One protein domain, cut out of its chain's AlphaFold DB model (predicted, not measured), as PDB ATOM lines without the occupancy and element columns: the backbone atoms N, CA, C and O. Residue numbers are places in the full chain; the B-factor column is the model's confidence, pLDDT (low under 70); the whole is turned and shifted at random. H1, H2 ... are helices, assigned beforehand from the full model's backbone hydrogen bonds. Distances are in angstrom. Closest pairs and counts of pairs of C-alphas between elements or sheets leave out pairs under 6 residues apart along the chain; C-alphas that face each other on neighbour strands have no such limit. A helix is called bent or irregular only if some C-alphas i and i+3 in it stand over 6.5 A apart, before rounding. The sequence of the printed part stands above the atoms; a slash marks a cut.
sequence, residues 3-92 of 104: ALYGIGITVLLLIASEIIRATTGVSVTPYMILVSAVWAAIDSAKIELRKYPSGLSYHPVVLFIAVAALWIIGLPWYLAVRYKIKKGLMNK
ATOM      1  N   ALA A   3     165.104 287.306 130.512       57.84
ATOM      2  CA  ALA A   3     166.032 287.734 131.563       57.84
ATOM      3  C   ALA A   3     167.497 287.712 131.086       57.84
ATOM      4  O   ALA A   3     168.294 288.531 131.525       57.84
ATOM      5  N   LEU A   4     167.828 286.839 130.127       64.81
ATOM      6  CA  LEU A   4     169.177 286.688 129.579       64.81
ATOM      7  C   LEU A   4     169.689 287.974 128.905       64.81
ATOM      8  O   LEU A   4     170.843 288.339 129.090       64.81
ATOM      9  N   TYR A   5     168.820 288.708 128.196       70.69
ATOM     10  CA  TYR A   5     169.179 289.996 127.586       70.69
ATOM     11  C   TYR A   5     169.437 291.087 128.633       70.69
ATOM     12  O   TYR A   5     170.368 291.875 128.488       70.69
ATOM     13  N   GLY A   6     168.643 291.112 129.710       72.31
ATOM     14  CA  GLY A   6     168.860 292.031 130.830       72.31
ATOM     15  C   GLY A   6     170.167 291.736 131.569       72.31
ATOM     16  O   GLY A   6     170.899 292.661 131.919       72.31
ATOM     17  N   ILE A   7     170.490 290.451 131.748       79.50
ATOM     18  CA  ILE A   7     171.756 290.002 132.337       79.50
ATOM     19  C   ILE A   7     172.924 290.410 131.434       79.50
ATOM     20  O   ILE A   7     173.877 291.000 131.928       79.50
ATOM     21  N   GLY A   8     172.824 290.192 130.118       82.25
ATOM     22  CA  GLY A   8     173.864 290.576 129.157       82.25
ATOM     23  C   GLY A   8     174.196 292.070 129.192       82.25
ATOM     24  O   GLY A   8     175.365 292.431 129.276       82.25
ATOM     25  N   ILE A   9     173.179 292.940 129.215       82.69
ATOM     26  CA  ILE A   9     173.370 294.397 129.358       82.69
ATOM     27  C   ILE A   9     174.048 294.745 130.687       82.69
ATOM     28  O   ILE A   9     174.961 295.565 130.724       82.69
ATOM     29  N   THR A  10     173.621 294.111 131.776       82.69
ATOM     30  CA  THR A  10     174.135 294.391 133.125       82.69
ATOM     31  C   THR A  10     175.595 293.956 133.261       82.69
ATOM     32  O   THR A  10     176.417 294.705 133.780       82.69
ATOM     33  N   VAL A  11     175.948 292.789 132.715       85.38
ATOM     34  CA  VAL A  11     177.328 292.284 132.668       85.38
ATOM     35  C   VAL A  11     178.207 293.161 131.776       85.38
ATOM     36  O   VAL A  11     179.317 293.499 132.175       85.38
ATOM     37  N   LEU A  12     177.714 293.584 130.607       88.06
ATOM     38  CA  LEU A  12     178.453 294.481 129.714       88.06
ATOM     39  C   LEU A  12     178.778 295.819 130.395       88.06
ATOM     40  O   LEU A  12     179.906 296.300 130.301       88.06
ATOM     41  N   LEU A  13     177.810 296.393 131.113       84.94
ATOM     42  CA  LEU A  13     177.995 297.621 131.888       84.94
ATOM     43  C   LEU A  13     179.009 297.445 133.024       84.94
ATOM     44  O   LEU A  13     179.823 298.339 133.251       84.94
ATOM     45  N   LEU A  14     179.010 296.290 133.701       85.81
ATOM     46  CA  LEU A  14     180.035 295.983 134.699       85.81
ATOM     47  C   LEU A  14     181.416 295.923 134.060       85.81
ATOM     48  O   LEU A  14     182.295 296.659 134.491       85.81
ATOM     49  N   ILE A  15     181.596 295.135 132.999       89.56
ATOM     50  CA  ILE A  15     182.886 295.013 132.303       89.56
ATOM     51  C   ILE A  15     183.396 296.394 131.867       89.56
ATOM     52  O   ILE A  15     184.551 296.729 132.120       89.56
ATOM     53  N   ALA A  16     182.531 297.230 131.288       88.06
ATOM     54  CA  ALA A  16     182.886 298.595 130.912       88.06
ATOM     55  C   ALA A  16     183.318 299.445 132.123       88.06
ATOM     56  O   ALA A  16     184.323 300.151 132.048       88.06
ATOM     57  N   SER A  17     182.608 299.350 133.253       85.31
ATOM     58  CA  SER A  17     182.964 300.079 134.478       85.31
ATOM     59  C   SER A  17     184.312 299.643 135.062       85.31
ATOM     60  O   SER A  17     185.094 300.487 135.503       85.31
ATOM     61  N   GLU A  18     184.628 298.348 134.994       87.69
ATOM     62  CA  GLU A  18     185.899 297.795 135.461       87.69
ATOM     63  C   GLU A  18     187.064 298.235 134.566       87.69
ATOM     64  O   GLU A  18     188.123 298.593 135.078       87.69
ATOM     65  N   ILE A  19     186.861 298.291 133.244       90.06
ATOM     66  CA  ILE A  19     187.851 298.816 132.289       90.06
ATOM     67  C   ILE A  19     188.136 300.296 132.570       90.06
ATOM     68  O   ILE A  19     189.299 300.704 132.614       90.06
ATOM     69  N   ILE A  20     187.097 301.105 132.807       89.31
ATOM     70  CA  ILE A  20     187.257 302.525 133.158       89.31
ATOM     71  C   ILE A  20     188.034 302.664 134.467       89.31
ATOM     72  O   ILE A  20     188.979 303.449 134.535       89.31
ATOM     73  N   ARG A  21     187.701 301.873 135.493       89.06
ATOM     74  CA  ARG A  21     188.440 301.899 136.760       89.06
ATOM     75  C   ARG A  21     189.900 301.489 136.574       89.06
ATOM     76  O   ARG A  21     190.776 302.137 137.133       89.06
ATOM     77  N   ALA A  22     190.174 300.455 135.781       87.38
ATOM     78  CA  ALA A  22     191.531 299.971 135.523       87.38
ATOM     79  C   ALA A  22     192.395 300.988 134.756       87.38
ATOM     80  O   ALA A  22     193.602 301.042 134.962       87.38
ATOM     81  N   THR A  23     191.782 301.798 133.888       90.50
ATOM     82  CA  THR A  23     192.484 302.782 133.043       90.50
ATOM     83  C   THR A  23     192.614 304.163 133.683       90.50
ATOM     84  O   THR A  23     193.607 304.845 133.451       90.50
ATOM     85  N   THR A  24     191.634 304.584 134.486       90.06
ATOM     86  CA  THR A  24     191.569 305.943 135.060       90.06
ATOM     87  C   THR A  24     191.785 305.987 136.572       90.06
ATOM     88  O   THR A  24     191.974 307.063 137.130       90.06
ATOM     89  N   GLY A  25     191.697 304.846 137.262       87.94
ATOM     90  CA  GLY A  25     191.667 304.774 138.726       87.94
ATOM     91  C   GLY A  25     190.346 305.235 139.358       87.94
ATOM     92  O   GLY A  25     190.171 305.099 140.568       87.94
ATOM     93  N   VAL A  26     189.389 305.746 138.573       87.62
ATOM     94  CA  VAL A  26     188.116 306.277 139.078       87.62
ATOM     95  C   VAL A  26     187.029 305.207 139.051       87.62
ATOM     96  O   VAL A  26     186.755 304.586 138.024       87.62
ATOM     97  N   SER A  27     186.359 305.013 140.188       85.56
ATOM     98  CA  SER A  27     185.200 304.122 140.281       85.56
ATOM     99  C   SER A  27     183.931 304.826 139.793       85.56
ATOM    100  O   SER A  27     183.376 305.686 140.477       85.56
ATOM    101  N   VAL A  28     183.458 304.449 138.603       88.19
ATOM    102  CA  VAL A  28     182.204 304.958 138.009       88.19
ATOM    103  C   VAL A  28     180.981 304.107 138.366       88.19
ATOM    104  O   VAL A  28     179.841 304.545 138.203       88.19
ATOM    105  N   THR A  29     181.207 302.907 138.900       85.38
ATOM    106  CA  THR A  29     180.180 301.933 139.284       85.38
ATOM    107  C   THR A  29     179.083 302.510 140.194       85.38
ATOM    108  O   THR A  29     177.912 302.335 139.853       85.38
ATOM    109  N   PRO A  30     179.373 303.241 141.296       85.12
ATOM    110  CA  PRO A  30     178.312 303.770 142.160       85.12
ATOM    111  C   PRO A  30     177.438 304.821 141.461       85.12
ATOM    112  O   PRO A  30     176.217 304.813 141.622       85.12
ATOM    113  N   TYR A  31     178.030 305.684 140.630       87.75
ATOM    114  CA  TYR A  31     177.288 306.681 139.853       87.75
ATOM    115  C   TYR A  31     176.388 306.015 138.814       87.75
ATOM    116  O   TYR A  31     175.224 306.379 138.671       87.75
ATOM    117  N   MET A  32     176.899 304.990 138.132       87.38
ATOM    118  CA  MET A  32     176.129 304.199 137.178       87.38
ATOM    119  C   MET A  32     174.936 303.503 137.846       87.38
ATOM    120  O   MET A  32     173.829 303.542 137.303       87.38
ATOM    121  N   ILE A  33     175.136 302.904 139.026       88.12
ATOM    122  CA  ILE A  33     174.062 302.273 139.808       88.12
ATOM    123  C   ILE A  33     172.991 303.306 140.170       88.12
ATOM    124  O   ILE A  33     171.811 303.075 139.903       88.12
ATOM    125  N   LEU A  34     173.395 304.463 140.708       88.81
ATOM    126  CA  LEU A  34     172.474 305.536 141.094       88.81
ATOM    127  C   LEU A  34     171.678 306.070 139.902       88.81
ATOM    128  O   LEU A  34     170.451 306.126 139.965       88.81
ATOM    129  N   VAL A  35     172.348 306.408 138.797       89.44
ATOM    130  CA  VAL A  35     171.690 306.909 137.579       89.44
ATOM    131  C   VAL A  35     170.699 305.879 137.039       89.44
ATOM    132  O   VAL A  35     169.566 306.229 136.707       89.44
ATOM    133  N   SER A  36     171.083 304.601 137.014       86.81
ATOM    134  CA  SER A  36     170.207 303.513 136.564       86.81
ATOM    135  C   SER A  36     168.984 303.345 137.467       86.81
ATOM    136  O   SER A  36     167.878 303.147 136.968       86.81
ATOM    137  N   ALA A  37     169.164 303.437 138.788       86.81
ATOM    138  CA  ALA A  37     168.082 303.319 139.758       86.81
ATOM    139  C   ALA A  37     167.098 304.493 139.658       86.81
ATOM    140  O   ALA A  37     165.885 304.272 139.617       86.81
ATOM    141  N   VAL A  38     167.599 305.733 139.563       89.81
ATOM    142  CA  VAL A  38     166.763 306.932 139.366       89.81
ATOM    143  C   VAL A  38     165.984 306.819 138.060       89.81
ATOM    144  O   VAL A  38     164.768 307.019 138.040       89.81
ATOM    145  N   TRP A  39     166.662 306.451 136.973       90.44
ATOM    146  CA  TRP A  39     166.021 306.266 135.678       90.44
ATOM    147  C   TRP A  39     164.921 305.201 135.731       90.44
ATOM    148  O   TRP A  39     163.808 305.460 135.272       90.44
ATOM    149  N   ALA A  40     165.189 304.041 136.340       86.62
ATOM    150  CA  ALA A  40     164.211 302.963 136.480       86.62
ATOM    151  C   ALA A  40     162.988 303.400 137.301       86.62
ATOM    152  O   ALA A  40     161.854 303.085 136.940       86.62
ATOM    153  N   ALA A  41     163.193 304.174 138.369       85.69
ATOM    154  CA  ALA A  41     162.103 304.721 139.168       85.69
ATOM    155  C   ALA A  41     161.222 305.676 138.348       85.69
ATOM    156  O   ALA A  41     160.000 305.510 138.314       85.69
ATOM    157  N   ILE A  42     161.827 306.619 137.621       86.56
ATOM    158  CA  ILE A  42     161.096 307.580 136.782       86.56
ATOM    159  C   ILE A  42     160.361 306.868 135.638       86.56
ATOM    160  O   ILE A  42     159.180 307.130 135.408       86.56
ATOM    161  N   ASP A  43     161.022 305.958 134.918       86.12
ATOM    162  CA  ASP A  43     160.397 305.220 133.813       86.12
ATOM    163  C   ASP A  43     159.271 304.311 134.339       86.12
ATOM    164  O   ASP A  43     158.203 304.279 133.735       86.12
ATOM    165  N   SER A  44     159.413 303.700 135.525       82.62
ATOM    166  CA  SER A  44     158.331 302.925 136.163       82.62
ATOM    167  C   SER A  44     157.078 303.745 136.482       82.62
ATOM    168  O   SER A  44     155.962 303.238 136.337       82.62
ATOM    169  N   ALA A  45     157.253 305.009 136.880       83.12
ATOM    170  CA  ALA A  45     156.148 305.930 137.105       83.12
ATOM    171  C   ALA A  45     155.459 306.284 135.778       83.12
ATOM    172  O   ALA A  45     154.234 306.260 135.701       83.12
ATOM    173  N   LYS A  46     156.243 306.526 134.716       84.19
ATOM    174  CA  LYS A  46     155.733 306.859 133.374       84.19
ATOM    175  C   LYS A  46     154.967 305.714 132.713       84.19
ATOM    176  O   LYS A  46     153.953 305.960 132.075       84.19
ATOM    177  N   ILE A  47     155.435 304.471 132.853       80.50
ATOM    178  CA  ILE A  47     154.757 303.289 132.287       80.50
ATOM    179  C   ILE A  47     153.622 302.769 133.177       80.50
ATOM    180  O   ILE A  47     153.065 301.710 132.891       80.50
ATOM    181  N   GLU A  48     153.308 303.480 134.266       79.50
ATOM    182  CA  GLU A  48     152.304 303.098 135.258       79.50
ATOM    183  C   GLU A  48     152.472 301.641 135.711       79.50
ATOM    184  O   GLU A  48     151.507 300.879 135.764       79.50
ATOM    185  N   LEU A  49     153.709 301.236 136.034       76.19
ATOM    186  CA  LEU A  49     154.084 299.836 136.289       76.19
ATOM    187  C   LEU A  49     153.154 299.128 137.297       76.19
ATOM    188  O   LEU A  49     152.894 297.932 137.188       76.19
ATOM    189  N   ARG A  50     152.594 299.897 138.234       71.75
ATOM    190  CA  ARG A  50     151.601 299.487 139.239       71.75
ATOM    191  C   ARG A  50     150.330 298.863 138.668       71.75
ATOM    192  O   ARG A  50     149.729 298.011 139.317       71.75
ATOM    193  N   LYS A  51     149.924 299.277 137.466       73.81
ATOM    194  CA  LYS A  51     148.732 298.767 136.783       73.81
ATOM    195  C   LYS A  51     148.966 297.403 136.145       73.81
ATOM    196  O   LYS A  51     148.021 296.841 135.618       73.81
ATOM    197  N   TYR A  52     150.176 296.845 136.182       72.94
ATOM    198  CA  TYR A  52     150.478 295.533 135.611       72.94
ATOM    199  C   TYR A  52     150.688 294.487 136.711       72.94
ATOM    200  O   TYR A  52     151.296 294.804 137.729       72.94
ATOM    201  N   PRO A  53     150.227 293.233 136.543       64.44
ATOM    202  CA  PRO A  53     150.486 292.142 137.477       64.44
ATOM    203  C   PRO A  53     151.948 291.700 137.362       64.44
ATOM    204  O   PRO A  53     152.287 290.707 136.728       64.44
ATOM    205  N   SER A  54     152.844 292.476 137.962       62.31
ATOM    206  CA  SER A  54     154.254 292.124 138.095       62.31
ATOM    207  C   SER A  54     154.627 292.067 139.572       62.31
ATOM    208  O   SER A  54     154.138 292.871 140.368       62.31
ATOM    209  N   GLY A  55     155.550 291.177 139.948       58.75
ATOM    210  CA  GLY A  55     156.171 291.189 141.283       58.75
ATOM    211  C   GLY A  55     156.924 292.492 141.605       58.75
ATOM    212  O   GLY A  55     157.489 292.605 142.678       58.75
ATOM    213  N   LEU A  56     156.930 293.465 140.682       56.12
ATOM    214  CA  LEU A  56     157.473 294.819 140.790       56.12
ATOM    215  C   LEU A  56     156.376 295.899 140.813       56.12
ATOM    216  O   LEU A  56     156.685 297.073 140.633       56.12
ATOM    217  N   SER A  57     155.108 295.547 141.071       59.75
ATOM    218  CA  SER A  57     153.976 296.496 141.197       59.75
ATOM    219  C   SER A  57     154.105 297.482 142.378       59.75
ATOM    220  O   SER A  57     153.116 298.061 142.824       59.75
ATOM    221  N   TYR A  58     155.302 297.651 142.928       63.38
ATOM    222  CA  TYR A  58     155.590 298.492 144.074       63.38
ATOM    223  C   TYR A  58     155.679 299.977 143.687       63.38
ATOM    224  O   TYR A  58     155.641 300.359 142.517       63.38
ATOM    225  N   HIS A  59     155.735 300.858 144.692       70.06
ATOM    226  CA  HIS A  59     155.967 302.290 144.470       70.06
ATOM    227  C   HIS A  59     157.291 302.498 143.711       70.06
ATOM    228  O   HIS A  59     158.255 301.800 144.027       70.06
ATOM    229  N   PRO A  60     157.391 303.476 142.787       74.75
ATOM    230  CA  PRO A  60     158.656 303.876 142.160       74.75
ATOM    231  C   PRO A  60     159.847 303.999 143.127       74.75
ATOM    232  O   PRO A  60     160.973 303.675 142.769       74.75
ATOM    233  N   VAL A  61     159.586 304.392 144.378       76.69
ATOM    234  CA  VAL A  61     160.578 304.486 145.463       76.69
ATOM    235  C   VAL A  61     161.104 303.113 145.895       76.69
ATOM    236  O   VAL A  61     162.301 302.940 146.092       76.69
ATOM    237  N   VAL A  62     160.240 302.103 145.999       79.06
ATOM    238  CA  VAL A  62     160.658 300.727 146.314       79.06
ATOM    239  C   VAL A  62     161.483 300.157 145.165       79.06
ATOM    240  O   VAL A  62     162.475 299.472 145.394       79.06
ATOM    241  N   LEU A  63     161.109 300.488 143.926       80.06
ATOM    242  CA  LEU A  63     161.873 300.107 142.744       80.06
ATOM    243  C   LEU A  63     163.267 300.738 142.739       80.06
ATOM    244  O   LEU A  63     164.242 300.049 142.460       80.06
ATOM    245  N   PHE A  64     163.351 302.028 143.078       84.00
ATOM    246  CA  PHE A  64     164.615 302.738 143.243       84.00
ATOM    247  C   PHE A  64     165.517 302.015 144.244       84.00
ATOM    248  O   PHE A  64     166.643 301.671 143.904       84.00
ATOM    249  N   ILE A  65     165.004 301.722 145.444       84.31
ATOM    250  CA  ILE A  65     165.770 301.046 146.499       84.31
ATOM    251  C   ILE A  65     166.196 299.646 146.044       84.31
ATOM    252  O   ILE A  65     167.356 299.282 146.207       84.31
ATOM    253  N   ALA A  66     165.300 298.875 145.425       84.06
ATOM    254  CA  ALA A  66     165.607 297.531 144.943       84.06
ATOM    255  C   ALA A  66     166.687 297.535 143.847       84.06
ATOM    256  O   ALA A  66     167.599 296.713 143.881       84.06
ATOM    257  N   VAL A  67     166.620 298.468 142.891       85.12
ATOM    258  CA  VAL A  67     167.628 298.596 141.826       85.12
ATOM    259  C   VAL A  67     168.936 299.183 142.361       85.12
ATOM    260  O   VAL A  67     169.995 298.787 141.898       85.12
ATOM    261  N   ALA A  68     168.902 300.087 143.341       84.31
ATOM    262  CA  ALA A  68     170.112 300.643 143.942       84.31
ATOM    263  C   ALA A  68     170.845 299.614 144.821       84.31
ATOM    264  O   ALA A  68     172.061 299.478 144.720       84.31
ATOM    265  N   ALA A  69     170.113 298.865 145.652       83.50
ATOM    266  CA  ALA A  69     170.684 297.894 146.588       83.50
ATOM    267  C   ALA A  69     171.052 296.561 145.920       83.50
ATOM    268  O   ALA A  69     172.051 295.942 146.276       83.50
ATOM    269  N   LEU A  70     170.258 296.112 144.946       85.69
ATOM    270  CA  LEU A  70     170.428 294.824 144.270       85.69
ATOM    271  C   LEU A  70     170.600 295.012 142.764       85.69
ATOM    272  O   LEU A  70     170.011 294.271 141.987       85.69
ATOM    273  N   TRP A  71     171.398 295.989 142.329       84.06
ATOM    274  CA  TRP A  71     171.512 296.394 140.919       84.06
ATOM    275  C   TRP A  71     171.719 295.233 139.936       84.06
ATOM    276  O   TRP A  71     171.030 295.166 138.918       84.06
ATOM    277  N   ILE A  72     172.573 294.265 140.290       79.94
ATOM    278  CA  ILE A  72     172.864 293.073 139.474       79.94
ATOM    279  C   ILE A  72     171.603 292.254 139.166       79.94
ATOM    280  O   ILE A  72     171.517 291.655 138.103       79.94
ATOM    281  N   ILE A  73     170.625 292.221 140.072       81.75
ATOM    282  CA  ILE A  73     169.391 291.435 139.926       81.75
ATOM    283  C   ILE A  73     168.226 292.349 139.526       81.75
ATOM    284  O   ILE A  73     167.474 292.051 138.597       81.75
ATOM    285  N   GLY A  74     168.096 293.487 140.206       80.62
ATOM    286  CA  GLY A  74     167.016 294.451 140.053       80.62
ATOM    287  C   GLY A  74     166.976 295.088 138.669       80.62
ATOM    288  O   GLY A  74     165.895 295.185 138.088       80.62
ATOM    289  N   LEU A  75     168.128 295.467 138.101       82.81
ATOM    290  CA  LEU A  75     168.167 296.100 136.782       82.81
ATOM    291  C   LEU A  75     167.767 295.128 135.650       82.81
ATOM    292  O   LEU A  75     166.845 295.473 134.898       82.81
ATOM    293  N   PRO A  76     168.340 293.907 135.524       83.19
ATOM    294  CA  PRO A  76     167.863 292.927 134.545       83.19
ATOM    295  C   PRO A  76     166.381 292.606 134.691       83.19
ATOM    296  O   PRO A  76     165.663 292.491 133.694       83.19
ATOM    297  N   TRP A  77     165.925 292.448 135.935       82.62
ATOM    298  CA  TRP A  77     164.543 292.108 136.225       82.62
ATOM    299  C   TRP A  77     163.595 293.215 135.758       82.62
ATOM    300  O   TRP A  77     162.613 292.942 135.062       82.62
ATOM    301  N   TYR A  78     163.932 294.474 136.045       82.00
ATOM    302  CA  TYR A  78     163.186 295.633 135.570       82.00
ATOM    303  C   TYR A  78     163.135 295.713 134.038       82.00
ATOM    304  O   TYR A  78     162.054 295.857 133.462       82.00
ATOM    305  N   LEU A  79     164.277 295.550 133.361       83.94
ATOM    306  CA  LEU A  79     164.361 295.538 131.895       83.94
ATOM    307  C   LEU A  79     163.468 294.455 131.276       83.94
ATOM    308  O   LEU A  79     162.754 294.725 130.306       83.94
ATOM    309  N   ALA A  80     163.451 293.253 131.857       82.75
ATOM    310  CA  ALA A  80     162.609 292.156 131.388       82.75
ATOM    311  C   ALA A  80     161.108 292.472 131.528       82.75
ATOM    312  O   ALA A  80     160.329 292.184 130.615       82.75
ATOM    313  N   VAL A  81     160.693 293.082 132.643       80.88
ATOM    314  CA  VAL A  81     159.300 293.501 132.877       80.88
ATOM    315  C   VAL A  81     158.906 294.628 131.919       80.88
ATOM    316  O   VAL A  81     157.888 294.527 131.235       80.88
ATOM    317  N   ARG A  82     159.741 295.664 131.793       83.12
ATOM    318  CA  ARG A  82     159.519 296.791 130.878       83.12
ATOM    319  C   ARG A  82     159.380 296.335 129.427       83.12
ATOM    320  O   ARG A  82     158.506 296.815 128.710       83.12
ATOM    321  N   TYR A  83     160.219 295.396 128.995       82.44
ATOM    322  CA  TYR A  83     160.154 294.828 127.651       82.44
ATOM    323  C   TYR A  83     158.820 294.122 127.385       82.44
ATOM    324  O   TYR A  83     158.194 294.350 126.351       82.44
ATOM    325  N   LYS A  84     158.352 293.309 128.341       77.81
ATOM    326  CA  LYS A  84     157.053 292.629 128.251       77.81
ATOM    327  C   LYS A  84     155.889 293.622 128.158       77.81
ATOM    328  O   LYS A  84     155.005 293.414 127.335       77.81
ATOM    329  N   ILE A  85     155.913 294.707 128.940       80.56
ATOM    330  CA  ILE A  85     154.884 295.765 128.887       80.56
ATOM    331  C   ILE A  85     154.877 296.438 127.516       80.56
ATOM    332  O   ILE A  85     153.830 296.531 126.885       80.56
ATOM    333  N   LYS A  86     156.046 296.853 127.014       78.69
ATOM    334  CA  LYS A  86     156.150 297.522 125.708       78.69
ATOM    335  C   LYS A  86     155.732 296.641 124.533       78.69
ATOM    336  O   LYS A  86     155.252 297.167 123.537       78.69
ATOM    337  N   LYS A  87     155.901 295.322 124.638       81.88
ATOM    338  CA  LYS A  87     155.424 294.366 123.630       81.88
ATOM    339  C   LYS A  87     153.938 294.011 123.755       81.88
ATOM    340  O   LYS A  87     153.467 293.192 122.975       81.88
ATOM    341  N   GLY A  88     153.215 294.565 124.730       76.19
ATOM    342  CA  GLY A  88     151.819 294.199 124.984       76.19
ATOM    343  C   GLY A  88     151.647 292.769 125.509       76.19
ATOM    344  O   GLY A  88     150.550 292.231 125.475       76.19
ATOM    345  N   LEU A  89     152.717 292.141 126.013       71.69
ATOM    346  CA  LEU A  89     152.698 290.767 126.538       71.69
ATOM    347  C   LEU A  89     152.188 290.691 127.987       71.69
ATOM    348  O   LEU A  89     152.191 289.618 128.586       71.69
ATOM    349  N   MET A  90     151.812 291.826 128.580       69.75
ATOM    350  CA  MET A  90     151.175 291.898 129.891       69.75
ATOM    351  C   MET A  90     149.911 292.744 129.801       69.75
ATOM    352  O   MET A  90     149.966 293.901 129.383       69.75
ATOM    353  N   ASN A  91     148.798 292.178 130.258       69.56
ATOM    354  CA  ASN A  91     147.549 292.908 130.424       69.56
ATOM    355  C   ASN A  91     147.600 293.731 131.710       69.56
ATOM    356  O   ASN A  91     148.199 293.311 132.705       69.56
ATOM    357  N   LYS A  92     146.974 294.911 131.691       69.62
ATOM    358  CA  LYS A  92     146.750 295.674 132.920       69.62
ATOM    359  C   LYS A  92     145.875 294.836 133.863       69.62
ATOM    360  O   LYS A  92     145.047 294.051 133.404       69.62
TER     361      LYS A  92
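This is residues 3 to 92 of the 104 residues of an uncharacterized protein of Verrucomicrobia subdivision 3 bacterium (UniProt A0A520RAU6). Two long helices, H1 and H2, diverge as a V from a tight link at residues 25 to 28, and H4 fills the open end of the V, packing on the first part of H1 and on H2, while the short H3 folds back along H2. Together they make a four-helix up-and-down bundle, each helix running against the one before it, with the tip of the V at one end of the long axis. The printed part has 90 residues with four named helices, H1, H2, H3 and H4 along the chain, and no named strand; the class is all helix. The whole is compact, with a radius of gyration of the C-alphas of 14.0 A, and elongated, spanning 46 by 25 by 17 A.

H1, the longest helix, covers residues 3 to 24 and measures 31.6 A from first to last C-alpha, from C-alpha 3 at (166.032, 287.734, 131.563) to C-alpha 24 at (191.569, 305.943, 135.060). H2 covers residues 29 to 46 and measures 25.6 A. H3 covers residues 60 to 69, 14.1 A. H4 covers residues 71 to 86, 21.6 A, and ends at C-alpha 86 at (156.150, 297.522, 125.708). H4 is neither bent nor irregular, but only just: C-alphas 72 and 75 are 6.2 A apart.

H1 touches H4 with residues 3 to 10 alone; the closest C-alphas are those of Gly 6 and Pro 76, 3.9 A apart. These two helices run opposite ways at a steep tilt of 45 degrees. H1 and H2 are close but not clearly touching, with Ser 17 and Thr 29 as the closest C-alphas at 5.9 A; they run opposite ways at 36 degrees, only just a steep tilt. H1 and H3 are apart. H4 is the hub, touching the three other helices. It touches H2 between residues 71 to 78 of H4 and 33 to 40 of H2, with the C-alphas of Ile 33 and Trp 71 closest at 6.5 A, the same way at a shallow tilt of 28 degrees. H2 and H3 form a helical hairpin, opposite ways at a shallow tilt of 21 degrees, and touch most closely at the C-alphas of Ala 41 and Pro 60, 4.6 A apart. H3 and H4 touch only at the corner by their link, with the C-alphas of Val 67 and Gly 74 closest at 4.5 A. In H1, H2 and H3 every O i to N i+4 pair is within hydrogen-bond range; in H4 11 of 12 are.

The two C-alphas farthest apart are those of Gly 25 and Asn 91, at 46.4 A. The printed part has no cut. The links from H1 to H2 and from H3 to H4 are tight; the link from H2 to H3, residues 47 to 59, is long. The mean pLDDT of the printed part is 80.8, and it is under 70 at residues 3 to 4, 53 to 58 and 90 to 92.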